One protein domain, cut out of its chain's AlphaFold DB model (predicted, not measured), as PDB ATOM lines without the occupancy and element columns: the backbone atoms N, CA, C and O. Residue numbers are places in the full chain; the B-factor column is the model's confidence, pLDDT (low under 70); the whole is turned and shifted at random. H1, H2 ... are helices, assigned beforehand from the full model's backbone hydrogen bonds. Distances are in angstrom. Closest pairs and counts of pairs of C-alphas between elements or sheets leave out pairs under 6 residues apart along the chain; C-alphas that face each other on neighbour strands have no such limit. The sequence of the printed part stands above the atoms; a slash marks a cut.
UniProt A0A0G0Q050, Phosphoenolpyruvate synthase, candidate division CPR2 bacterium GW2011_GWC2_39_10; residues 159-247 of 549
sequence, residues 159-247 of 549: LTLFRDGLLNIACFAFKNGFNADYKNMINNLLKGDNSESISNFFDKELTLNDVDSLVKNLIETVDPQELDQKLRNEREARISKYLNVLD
ATOM      1  N   LEU A 159      38.683 -48.186  19.819       54.69
ATOM      2  CA  LEU A 159      38.947 -46.845  20.366       54.69
ATOM      3  C   LEU A 159      38.167 -46.579  21.664       54.69
ATOM      4  O   LEU A 159      38.680 -45.913  22.565       54.69
ATOM      5  N   THR A 160      36.972 -47.158  21.818       63.19
ATOM      6  CA  THR A 160      36.225 -47.099  23.079       63.19
ATOM      7  C   THR A 160      36.977 -47.796  24.215       63.19
ATOM      8  O   THR A 160      36.964 -47.292  25.329       63.19
ATOM      9  N   LEU A 161      37.707 -48.889  23.955       63.69
ATOM     10  CA  LEU A 161      38.519 -49.565  24.982       63.69
ATOM     11  C   LEU A 161      39.668 -48.680  25.490       63.69
ATOM     12  O   LEU A 161      40.010 -48.731  26.673       63.69
ATOM     13  N   PHE A 162      40.243 -47.837  24.625       63.50
ATOM     14  CA  PHE A 162      41.210 -46.826  25.049       63.50
ATOM     15  C   PHE A 162      40.542 -45.694  25.844       63.50
ATOM     16  O   PHE A 162      41.007 -45.373  26.941       63.50
ATOM     17  N   ARG A 163      39.435 -45.129  25.340       65.31
ATOM     18  CA  ARG A 163      38.657 -44.084  26.032       65.31
ATOM     19  C   ARG A 163      38.245 -44.526  27.434       65.31
ATOM     20  O   ARG A 163      38.421 -43.785  28.395       65.31
ATOM     21  N   ASP A 164      37.730 -45.740  27.550       71.00
ATOM     22  CA  ASP A 164      37.309 -46.319  28.817       71.00
ATOM     23  C   ASP A 164      38.530 -46.602  29.708       71.00
ATOM     24  O   ASP A 164      38.453 -46.445  30.922       71.00
ATOM     25  N   GLY A 165      39.692 -46.922  29.130       76.25
ATOM     26  CA  GLY A 165      40.978 -46.924  29.831       76.25
ATOM     27  C   GLY A 165      41.305 -45.570  30.477       76.25
ATOM     28  O   GLY A 165      41.558 -45.525  31.681       76.25
ATOM     29  N   LEU A 166      41.243 -44.466  29.720       75.06
ATOM     30  CA  LEU A 166      41.426 -43.109  30.263       75.06
ATOM     31  C   LEU A 166      40.393 -42.780  31.345       75.06
ATOM     32  O   LEU A 166      40.754 -42.264  32.401       75.06
ATOM     33  N   LEU A 167      39.118 -43.092  31.102       77.25
ATOM     34  CA  LEU A 167      38.025 -42.762  32.015       77.25
ATOM     35  C   LEU A 167      38.121 -43.543  33.331       77.25
ATOM     36  O   LEU A 167      37.931 -42.965  34.395       77.25
ATOM     37  N   ASN A 168      38.514 -44.821  33.290       85.94
ATOM     38  CA  ASN A 168      38.803 -45.605  34.495       85.94
ATOM     39  C   ASN A 168      39.978 -45.014  35.298       85.94
ATOM     40  O   ASN A 168      39.912 -44.962  36.526       85.94
ATOM     41  N   ILE A 169      41.031 -44.528  34.627       85.12
ATOM     42  CA  ILE A 169      42.154 -43.834  35.284       85.12
ATOM     43  C   ILE A 169      41.688 -42.505  35.901       85.12
ATOM     44  O   ILE A 169      42.065 -42.200  37.033       85.12
ATOM     45  N   ALA A 170      40.833 -41.746  35.213       82.81
ATOM     46  CA  ALA A 170      40.258 -40.501  35.723       82.81
ATOM     47  C   ALA A 170      39.350 -40.737  36.940       82.81
ATOM     48  O   ALA A 170      39.550 -40.113  37.980       82.81
ATOM     49  N   CYS A 171      38.430 -41.704  36.871       86.69
ATOM     50  CA  CYS A 171      37.605 -42.150  37.997       86.69
ATOM     51  C   CYS A 171      38.442 -42.609  39.202       86.69
ATOM     52  O   CYS A 171      38.066 -42.354  40.348       86.69
ATOM     53  N   PHE A 172      39.576 -43.276  38.963       93.38
ATOM     54  CA  PHE A 172      40.500 -43.669  40.023       93.38
ATOM     55  C   PHE A 172      41.213 -42.458  40.640       93.38
ATOM     56  O   PHE A 172      41.215 -42.326  41.865       93.38
ATOM     57  N   ALA A 173      41.778 -41.562  39.827       91.12
ATOM     58  CA  ALA A 173      42.496 -40.373  40.293       91.12
ATOM     59  C   ALA A 173      41.578 -39.380  41.027       91.12
ATOM     60  O   ALA A 173      41.967 -38.832  42.055       91.12
ATOM     61  N   PHE A 174      40.339 -39.214  40.562       89.25
ATOM     62  CA  PHE A 174      39.314 -38.385  41.205       89.25
ATOM     63  C   PHE A 174      38.944 -38.890  42.612       89.25
ATOM     64  O   PHE A 174      38.685 -38.096  43.510       89.25
ATOM     65  N   LYS A 175      38.970 -40.214  42.827       92.50
ATOM     66  CA  LYS A 175      38.703 -40.848  44.133       92.50
ATOM     67  C   LYS A 175      39.923 -40.949  45.053       92.50
ATOM     68  O   LYS A 175      39.765 -40.849  46.264       92.50
ATOM     69  N   ASN A 176      41.112 -41.202  44.503       93.31
ATOM     70  CA  ASN A 176      42.292 -41.652  45.263       93.31
ATOM     71  C   ASN A 176      43.529 -40.741  45.105       93.31
ATOM     72  O   ASN A 176      44.594 -41.042  45.650       93.31
ATOM     73  N   GLY A 177      43.410 -39.651  44.346       90.38
ATOM     74  CA  GLY A 177      44.500 -38.736  44.010       90.38
ATOM     75  C   GLY A 177      45.495 -39.281  42.977       90.38
ATOM     76  O   GLY A 177      45.479 -40.450  42.590       90.38
ATOM     77  N   PHE A 178      46.414 -38.412  42.549       92.31
ATOM     78  CA  PHE A 178      47.464 -38.689  41.556       92.31
ATOM     79  C   PHE A 178      48.646 -39.492  42.146       92.31
ATOM     80  O   PHE A 178      49.803 -39.068  42.113       92.31
ATOM     81  N   ASN A 179      48.333 -40.637  42.754       91.25
ATOM     82  CA  ASN A 179      49.253 -41.482  43.517       91.25
ATOM     83  C   ASN A 179      50.125 -42.409  42.625       91.25
ATOM     84  O   ASN A 179      50.187 -42.262  41.401       91.25
ATOM     85  N   ALA A 180      50.852 -43.349  43.240       90.88
ATOM     86  CA  ALA A 180      51.710 -44.292  42.517       90.88
ATOM     87  C   ALA A 180      50.912 -45.265  41.628       90.88
ATOM     88  O   ALA A 180      51.310 -45.520  40.492       90.88
ATOM     89  N   ASP A 181      49.763 -45.749  42.099       91.44
ATOM     90  CA  ASP A 181      48.929 -46.705  41.365       91.44
ATOM     91  C   ASP A 181      48.239 -46.067  40.162       91.44
ATOM     92  O   ASP A 181      48.185 -46.677  39.098       91.44
ATOM     93  N   TYR A 182      47.858 -44.793  40.260       91.62
ATOM     94  CA  TYR A 182      47.460 -43.976  39.109       91.62
ATOM     95  C   TYR A 182      48.535 -43.994  38.000       91.62
ATOM     96  O   TYR A 182      48.233 -44.268  36.835       91.62
ATOM     97  N   LYS A 183      49.815 -43.803  38.355       90.75
ATOM     98  CA  LYS A 183      50.929 -43.888  37.388       90.75
ATOM     99  C   LYS A 183      51.165 -45.315  36.885       90.75
ATOM    100  O   LYS A 183      51.552 -45.483  35.726       90.75
ATOM    101  N   ASN A 184      50.913 -46.337  37.702       90.44
ATOM    102  CA  ASN A 184      50.957 -47.738  37.274       90.44
ATOM    103  C   ASN A 184      49.850 -48.041  36.247       90.44
ATOM    104  O   ASN A 184      50.124 -48.670  35.227       90.44
ATOM    105  N   MET A 185      48.629 -47.531  36.446       89.81
ATOM    106  CA  MET A 185      47.525 -47.684  35.490       89.81
ATOM    107  C   MET A 185      47.829 -47.006  34.146       89.81
ATOM    108  O   MET A 185      47.602 -47.623  33.107       89.81
ATOM    109  N   ILE A 186      48.419 -45.800  34.142       86.88
ATOM    110  CA  ILE A 186      48.894 -45.148  32.903       86.88
ATOM    111  C   ILE A 186      49.947 -46.013  32.197       86.88
ATOM    112  O   ILE A 186      49.842 -46.261  30.997       86.88
ATOM    113  N   ASN A 187      50.942 -46.521  32.932       86.06
ATOM    114  CA  ASN A 187      51.967 -47.402  32.363       86.06
ATOM    115  C   ASN A 187      51.381 -48.692  31.773       86.06
ATOM    116  O   ASN A 187      51.880 -49.167  30.757       86.06
ATOM    117  N   ASN A 188      50.336 -49.254  32.381       85.88
ATOM    118  CA  ASN A 188      49.655 -50.440  31.866       85.88
ATOM    119  C   ASN A 188      48.835 -50.117  30.606       85.88
ATOM    120  O   ASN A 188      48.883 -50.876  29.638       85.88
ATOM    121  N   LEU A 189      48.151 -48.969  30.576       78.56
ATOM    122  CA  LEU A 189      47.397 -48.501  29.407       78.56
ATOM    123  C   LEU A 189      48.309 -48.282  28.185       78.56
ATOM    124  O   LEU A 189      47.937 -48.650  27.074       78.56
ATOM    125  N   LEU A 190      49.524 -47.770  28.409       74.69
ATOM    126  CA  LEU A 190      50.562 -47.580  27.388       74.69
ATOM    127  C   LEU A 190      51.301 -48.870  26.971       74.69
ATOM    128  O   LEU A 190      52.066 -48.829  26.012       74.69
ATOM    129  N   LYS A 191      51.109 -50.003  27.666       72.69
ATOM    130  CA  LYS A 191      51.835 -51.270  27.410       72.69
ATOM    131  C   LYS A 191      50.960 -52.451  26.981       72.69
ATOM    132  O   LYS A 191      51.490 -53.406  26.421       72.69
ATOM    133  N   GLY A 192      49.654 -52.425  27.252       66.88
ATOM    134  CA  GLY A 192      48.714 -53.447  26.772       66.88
ATOM    135  C   GLY A 192      48.367 -53.289  25.285       66.88
ATOM    136  O   GLY A 192      48.847 -52.369  24.627       66.88
ATOM    137  N   ASP A 193      47.465 -54.123  24.757       56.34
ATOM    138  CA  ASP A 193      46.977 -54.012  23.365       56.34
ATOM    139  C   ASP A 193      46.259 -52.682  23.054       56.34
ATOM    140  O   ASP A 193      46.103 -52.309  21.891       56.34
ATOM    141  N   ASN A 194      45.895 -51.908  24.082       56.47
ATOM    142  CA  ASN A 194      45.436 -50.531  23.916       56.47
ATOM    143  C   ASN A 194      46.521 -49.614  23.315       56.47
ATOM    144  O   ASN A 194      46.157 -48.662  22.637       56.47
ATOM    145  N   SER A 195      47.819 -49.903  23.486       59.97
ATOM    146  CA  SER A 195      48.937 -49.126  22.911       59.97
ATOM    147  C   SER A 195      48.838 -48.956  21.390       59.97
ATOM    148  O   SER A 195      49.055 -47.866  20.868       59.97
ATOM    149  N   GLU A 196      48.410 -50.001  20.684       59.41
ATOM    150  CA  GLU A 196      48.119 -49.970  19.250       59.41
ATOM    151  C   GLU A 196      46.953 -49.017  18.933       59.41
ATOM    152  O   GLU A 196      47.070 -48.161  18.060       59.41
ATOM    153  N   SER A 197      45.863 -49.088  19.703       55.31
ATOM    154  CA  SER A 197      44.705 -48.192  19.540       55.31
ATOM    155  C   SER A 197      45.011 -46.735  19.923       55.31
ATOM    156  O   SER A 197      44.396 -45.827  19.376       55.31
ATOM    157  N   ILE A 198      45.964 -46.513  20.832       56.56
ATOM    158  CA  ILE A 198      46.458 -45.196  21.261       56.56
ATOM    159  C   ILE A 198      47.269 -44.542  20.149       56.56
ATOM    160  O   ILE A 198      46.960 -43.419  19.752       56.56
ATOM    161  N   SER A 199      48.267 -45.251  19.614       53.94
ATOM    162  CA  SER A 199      49.106 -44.721  18.537       53.94
ATOM    163  C   SER A 199      48.272 -44.373  17.301       53.94
ATOM    164  O   SER A 199      48.477 -43.316  16.716       53.94
ATOM    165  N   ASN A 200      47.258 -45.187  16.988       50.25
ATOM    166  CA  ASN A 200      46.285 -44.947  15.913       50.25
ATOM    167  C   ASN A 200      45.334 -43.754  16.132       50.25
ATOM    168  O   ASN A 200      44.647 -43.360  15.193       50.25
ATOM    169  N   PHE A 201      45.197 -43.255  17.363       49.12
ATOM    170  CA  PHE A 201      44.256 -42.183  17.715       49.12
ATOM    171  C   PHE A 201      44.937 -40.809  17.794       49.12
ATOM    172  O   PHE A 201      44.279 -39.787  17.625       49.12
ATOM    173  N   PHE A 202      46.246 -40.778  18.060       47.56
ATOM    174  CA  PHE A 202      47.037 -39.544  18.153       47.56
ATOM    175  C   PHE A 202      48.093 -39.393  17.049       47.56
ATOM    176  O   PHE A 202      48.817 -38.399  17.062       47.56
ATOM    177  N   ASP A 203      48.226 -40.385  16.163       50.19
ATOM    178  CA  ASP A 203      49.296 -40.534  15.160       50.19
ATOM    179  C   ASP A 203      50.725 -40.433  15.733       50.19
ATOM    180  O   ASP A 203      51.692 -40.116  15.042       50.19
ATOM    181  N   LYS A 204      50.869 -40.749  17.026       56.16
ATOM    182  CA  LYS A 204      52.141 -40.827  17.752       56.16
ATOM    183  C   LYS A 204      52.051 -41.813  18.917       56.16
ATOM    184  O   LYS A 204      50.992 -41.971  19.522       56.16
ATOM    185  N   GLU A 205      53.182 -42.401  19.300       62.03
ATOM    186  CA  GLU A 205      53.311 -43.044  20.613       62.03
ATOM    187  C   GLU A 205      53.091 -41.977  21.712       62.03
ATOM    188  O   GLU A 205      53.743 -40.928  21.709       62.03
ATOM    189  N   LEU A 206      52.157 -42.211  22.644       63.78
ATOM    190  CA  LEU A 206      51.952 -41.315  23.789       63.78
ATOM    191  C   LEU A 206      52.994 -41.555  24.885       63.78
ATOM    192  O   LEU A 206      53.291 -42.695  25.247       63.78
ATOM    193  N   THR A 207      53.464 -40.474  25.506       78.00
ATOM    194  CA  THR A 207      54.238 -40.555  26.747       78.00
ATOM    195  C   THR A 207      53.322 -40.631  27.973       78.00
ATOM    196  O   THR A 207      52.140 -40.284  27.928       78.00
ATOM    197  N   LEU A 208      53.893 -41.015  29.119       82.25
ATOM    198  CA  LEU A 208      53.218 -40.958  30.424       82.25
ATOM    199  C   LEU A 208      52.684 -39.536  30.713       82.25
ATOM    200  O   LEU A 208      51.586 -39.389  31.239       82.25
ATOM    201  N   ASN A 209      53.418 -38.497  30.297       77.31
ATOM    202  CA  ASN A 209      53.046 -37.095  30.507       77.31
ATOM    203  C   ASN A 209      51.874 -36.645  29.616       77.31
ATOM    204  O   ASN A 209      51.069 -35.828  30.059       77.31
ATOM    205  N   ASP A 210      51.746 -37.179  28.394       74.75
ATOM    206  CA  ASP A 210      50.576 -36.921  27.539       74.75
ATOM    207  C   ASP A 210      49.304 -37.455  28.213       74.75
ATOM    208  O   ASP A 210      48.325 -36.730  28.372       74.75
ATOM    209  N   VAL A 211      49.337 -38.711  28.675       75.00
ATOM    210  CA  VAL A 211      48.190 -39.355  29.340       75.00
ATOM    211  C   VAL A 211      47.856 -38.681  30.675       75.00
ATOM    212  O   VAL A 211      46.684 -38.459  30.968       75.00
ATOM    213  N   ASP A 212      48.866 -38.310  31.464       76.56
ATOM    214  CA  ASP A 212      48.686 -37.575  32.723       76.56
ATOM    215  C   ASP A 212      48.021 -36.203  32.499       76.56
ATOM    216  O   ASP A 212      47.142 -35.809  33.267       76.56
ATOM    217  N   SER A 213      48.373 -35.516  31.409       72.88
ATOM    218  CA  SER A 213      47.751 -34.244  31.013       72.88
ATOM    219  C   SER A 213      46.299 -34.430  30.562       72.88
ATOM    220  O   SER A 213      45.424 -33.675  30.983       72.88
ATOM    221  N   LEU A 214      46.019 -35.464  29.757       72.75
ATOM    222  CA  LEU A 214      44.665 -35.801  29.295       72.75
ATOM    223  C   LEU A 214      43.724 -36.142  30.460       72.75
ATOM    224  O   LEU A 214      42.587 -35.674  30.487       72.75
ATOM    225  N   VAL A 215      44.188 -36.923  31.442       75.00
ATOM    226  CA  VAL A 215      43.367 -37.297  32.607       75.00
ATOM    227  C   VAL A 215      43.079 -36.094  33.510       75.00
ATOM    228  O   VAL A 215      41.952 -35.956  33.985       75.00
ATOM    229  N   LYS A 216      44.050 -35.197  33.716       76.25
ATOM    230  CA  LYS A 216      43.838 -33.950  34.473       76.25
ATOM    231  C   LYS A 216      42.822 -33.038  33.797       76.25
ATOM    232  O   LYS A 216      41.856 -32.647  34.439       76.25
ATOM    233  N   ASN A 217      42.981 -32.794  32.497       70.38
ATOM    234  CA  ASN A 217      42.050 -31.979  31.718       70.38
ATOM    235  C   ASN A 217      40.612 -32.541  31.761       70.38
ATOM    236  O   ASN A 217      39.658 -31.784  31.943       70.38
ATOM    237  N   LEU A 218      40.457 -33.869  31.680       68.88
ATOM    238  CA  LEU A 218      39.157 -34.534  31.809       68.88
ATOM    239  C   LEU A 218      38.520 -34.289  33.190       68.88
ATOM    240  O   LEU A 218      37.355 -33.911  33.252       68.88
ATOM    241  N   ILE A 219      39.291 -34.443  34.273       75.75
ATOM    242  CA  ILE A 219      38.860 -34.178  35.661       75.75
ATOM    243  C   ILE A 219      38.499 -32.702  35.890       75.75
ATOM    244  O   ILE A 219      37.548 -32.404  36.609       75.75
ATOM    245  N   GLU A 220      39.247 -31.776  35.293       72.50
ATOM    246  CA  GLU A 220      38.996 -30.330  35.381       72.50
ATOM    247  C   GLU A 220      37.746 -29.900  34.591       72.50
ATOM    248  O   GLU A 220      37.134 -28.880  34.912       72.50
ATOM    249  N   THR A 221      37.345 -30.681  33.583       69.38
ATOM    250  CA  THR A 221      36.213 -30.379  32.691       69.38
ATOM    251  C   THR A 221      34.885 -30.982  33.169       69.38
ATOM    252  O   THR A 221      33.834 -30.368  32.976       69.38
ATOM    253  N   VAL A 222      34.894 -32.186  33.756       76.25
ATOM    254  CA  VAL A 222      33.680 -32.956  34.092       76.25
ATOM    255  C   VAL A 222      33.948 -33.978  35.207       76.25
ATOM    256  O   VAL A 222      35.041 -34.531  35.285       76.25
ATOM    257  N   ASP A 223      32.947 -34.282  36.050       80.31
ATOM    258  CA  ASP A 223      33.043 -35.402  37.000       80.31
ATOM    259  C   ASP A 223      33.170 -36.731  36.219       80.31
ATOM    260  O   ASP A 223      32.237 -37.112  35.496       80.31
ATOM    261  N   PRO A 224      34.293 -37.470  36.345       77.94
ATOM    262  CA  PRO A 224      34.504 -38.684  35.559       77.94
ATOM    263  C   PRO A 224      33.495 -39.797  35.866       77.94
ATOM    264  O   PRO A 224      33.220 -40.628  35.004       77.94
ATOM    265  N   GLN A 225      32.930 -39.828  37.077       85.62
ATOM    266  CA  GLN A 225      31.980 -40.854  37.507       85.62
ATOM    267  C   GLN A 225      30.582 -40.590  36.955       85.62
ATOM    268  O   GLN A 225      29.903 -41.526  36.534       85.62
ATOM    269  N   GLU A 226      30.157 -39.323  36.936       77.44
ATOM    270  CA  GLU A 226      28.900 -38.932  36.294       77.44
ATOM    271  C   GLU A 226      28.954 -39.263  34.794       77.44
ATOM    272  O   GLU A 226      28.013 -39.838  34.242       77.44
ATOM    273  N   LEU A 227      30.097 -38.985  34.156       76.44
ATOM    274  CA  LEU A 227      30.356 -39.328  32.760       76.44
ATOM    275  C   LEU A 227      30.367 -40.848  32.513       76.44
ATOM    276  O   LEU A 227      29.706 -41.312  31.584       76.44
ATOM    277  N   ASP A 228      31.068 -41.636  33.333       78.69
ATOM    278  CA  ASP A 228      31.095 -43.103  33.213       78.69
ATOM    279  C   ASP A 228      29.691 -43.711  33.354       78.69
ATOM    280  O   ASP A 228      29.291 -44.540  32.533       78.69
ATOM    281  N   GLN A 229      28.890 -43.243  34.317       80.75
ATOM    282  CA  GLN A 229      27.510 -43.706  34.475       80.75
ATOM    283  C   GLN A 229      26.631 -43.328  33.274       80.75
ATOM    284  O   GLN A 229      25.870 -44.166  32.787       80.75
ATOM    285  N   LYS A 230      26.749 -42.098  32.757       75.00
ATOM    286  CA  LYS A 230      26.030 -41.649  31.551       75.00
ATOM    287  C   LYS A 230      26.369 -42.532  30.342       75.00
ATOM    288  O   LYS A 230      25.461 -43.061  29.702       75.00
ATOM    289  N   LEU A 231      27.653 -42.805  30.105       73.94
ATOM    290  CA  LEU A 231      28.116 -43.669  29.013       73.94
ATOM    291  C   LEU A 231      27.687 -45.135  29.151       73.94
ATOM    292  O   LEU A 231      27.508 -45.805  28.133       73.94
ATOM    293  N   ARG A 232      27.545 -45.665  30.372       81.25
ATOM    294  CA  ARG A 232      26.986 -47.012  30.601       81.25
ATOM    295  C   ARG A 232      25.512 -47.055  30.216       81.25
ATOM    296  O   ARG A 232      25.133 -47.885  29.391       81.25
ATOM    297  N   ASN A 233      24.725 -46.106  30.725       78.44
ATOM    298  CA  ASN A 233      23.288 -46.009  30.460       78.44
ATOM    299  C   ASN A 233      22.986 -45.944  28.950       78.44
ATOM    300  O   ASN A 233      22.058 -46.593  28.471       78.44
ATOM    301  N   GLU A 234      23.784 -45.201  28.178       79.69
ATOM    302  CA  GLU A 234      23.616 -45.098  26.722       79.69
ATOM    303  C   GLU A 234      23.943 -46.388  25.968       79.69
ATOM    304  O   GLU A 234      23.215 -46.756  25.044       79.69
ATOM    305  N   ARG A 235      25.006 -47.106  26.354       79.94
ATOM    306  CA  ARG A 235      25.333 -48.415  25.761       79.94
ATOM    307  C   ARG A 235      24.244 -49.430  26.068       79.94
ATOM    308  O   ARG A 235      23.790 -50.123  25.163       79.94
ATOM    309  N   GLU A 236      23.788 -49.478  27.317       85.00
ATOM    310  CA  GLU A 236      22.686 -50.340  27.746       85.00
ATOM    311  C   GLU A 236      21.398 -50.015  26.982       85.00
ATOM    312  O   GLU A 236      20.739 -50.930  26.487       85.00
ATOM    313  N   ALA A 237      21.079 -48.732  26.777       83.12
ATOM    314  CA  ALA A 237      19.953 -48.303  25.950       83.12
ATOM    315  C   ALA A 237      20.124 -48.686  24.466       83.12
ATOM    316  O   ALA A 237      19.177 -49.188  23.856       83.12
ATOM    317  N   ARG A 238      21.321 -48.515  23.882       84.25
ATOM    318  CA  ARG A 238      21.643 -48.889  22.488       84.25
ATOM    319  C   ARG A 238      21.498 -50.394  22.263       84.25
ATOM    320  O   ARG A 238      20.808 -50.811  21.331       84.25
ATOM    321  N   ILE A 239      22.087 -51.201  23.144       86.06
ATOM    322  CA  ILE A 239      22.035 -52.668  23.107       86.06
ATOM    323  C   ILE A 239      20.600 -53.154  23.341       86.06
ATOM    324  O   ILE A 239      20.087 -53.944  22.550       86.06
ATOM    325  N   SER A 240      19.904 -52.628  24.354       89.25
ATOM    326  CA  SER A 240      18.508 -52.987  24.638       89.25
ATOM    327  C   SER A 240      17.581 -52.628  23.477       89.25
ATOM    328  O   SER A 240      16.714 -53.422  23.117       89.25
ATOM    329  N   LYS A 241      17.760 -51.461  22.845       90.56
ATOM    330  CA  LYS A 241      17.004 -51.064  21.648       90.56
ATOM    331  C   LYS A 241      17.250 -52.032  20.489       90.56
ATOM    332  O   LYS A 241      16.288 -52.445  19.848       90.56
ATOM    333  N   TYR A 242      18.503 -52.416  20.242       90.56
ATOM    334  CA  TYR A 242      18.848 -53.390  19.205       90.56
ATOM    335  C   TYR A 242      18.215 -54.763  19.467       90.56
ATOM    336  O   TYR A 242      17.516 -55.277  18.595       90.56
ATOM    337  N   LEU A 243      18.376 -55.327  20.670       92.50
ATOM    338  CA  LEU A 243      17.809 -56.632  21.035       92.50
ATOM    339  C   LEU A 243      16.273 -56.637  20.927       92.50
ATOM    340  O   LEU A 243      15.707 -57.507  20.269       92.50
ATOM    341  N   ASN A 244      15.600 -55.596  21.434       93.38
ATOM    342  CA  ASN A 244      14.143 -55.425  21.327       93.38
ATOM    343  C   ASN A 244      13.613 -55.306  19.882       93.38
ATOM    344  O   ASN A 244      12.406 -55.436  19.655       93.38
ATOM    345  N   VAL A 245      14.474 -55.020  18.901       92.50
ATOM    346  CA  VAL A 245      14.132 -55.059  17.469       92.50
ATOM    347  C   VAL A 245      14.536 -56.404  16.853       92.50
ATOM    348  O   VAL A 245      13.759 -56.976  16.092       92.50
ATOM    349  N   LEU A 246      15.689 -56.961  17.229       93.31
ATOM    350  CA  LEU A 246      16.192 -58.254  16.756       93.31
ATOM    351  C   LEU A 246      15.300 -59.432  17.187       93.31
ATOM    352  O   LEU A 246      15.180 -60.417  16.460       93.31
ATOM    353  N   ASP A 247      14.647 -59.358  18.345       93.12
ATOM    354  CA  ASP A 247      13.729 -60.399  18.832       93.12
ATOM    355  C   ASP A 247      12.332 -60.336  18.201       93.12
ATOM    356  O   ASP A 247      11.581 -61.306  18.270       93.12
TER     357      ASP A 247
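Overview. This is residues 159 to 247 of the 549 residues of the protein "Phosphoenolpyruvate synthase" of candidate division CPR2 bacterium GW2011_GWC2_39_10 (UniProt A0A0G0Q050). A compact body of four helices, with H1 in its middle, H2 beside it, H4 crossing it and H3 at one end, has one long arm, H5. Residues 232 to 247, of which 232 to 246 belong to H5, stick out. The printed part has 89 residues, with five named helices in the order H1 to H5, which hold 74 of them, and no named strand; the class is all helix, and the whole is only just loose, close to compact: radius of gyration of the C-alphas 14.9 A, spans 46 by 28 by 20 A.

Arrangement. Start at the hub H1, residues 159 to 176; H2, residues 180 to 189, makes a helical hairpin with it, at a shallow tilt of 1 degrees, closest C-alphas Ala 173 and Tyr 182, 6.2 A. With residues 159 to 162 alone H1 touches H3, residues 194 to 202, closest C-alphas Phe 162 and Asn 194, 5.7 A. H4, residues 208 to 221, touches H1, closest C-alphas Ala 170 and Val 215, 5.4 A. H5, residues 224 to 246, touches H1 with residues 224 to 228 alone, closest C-alphas Cys 171 and Pro 224, 5.3 A. In the five helices every O i to N i+4 pair is within hydrogen-bond range.

Along the chain. Find C-alpha 159 at (38.947, -46.845, 20.366), where H1 begins; H5 runs 32.7 A to C-alpha 246 at (16.192, -58.254, 16.756).

Size, cuts and confidence. The printed part has no cut, and its four links are tight. Look for pLDDT under 70 at residues 159 to 163, 192 to 206, 218 and 221.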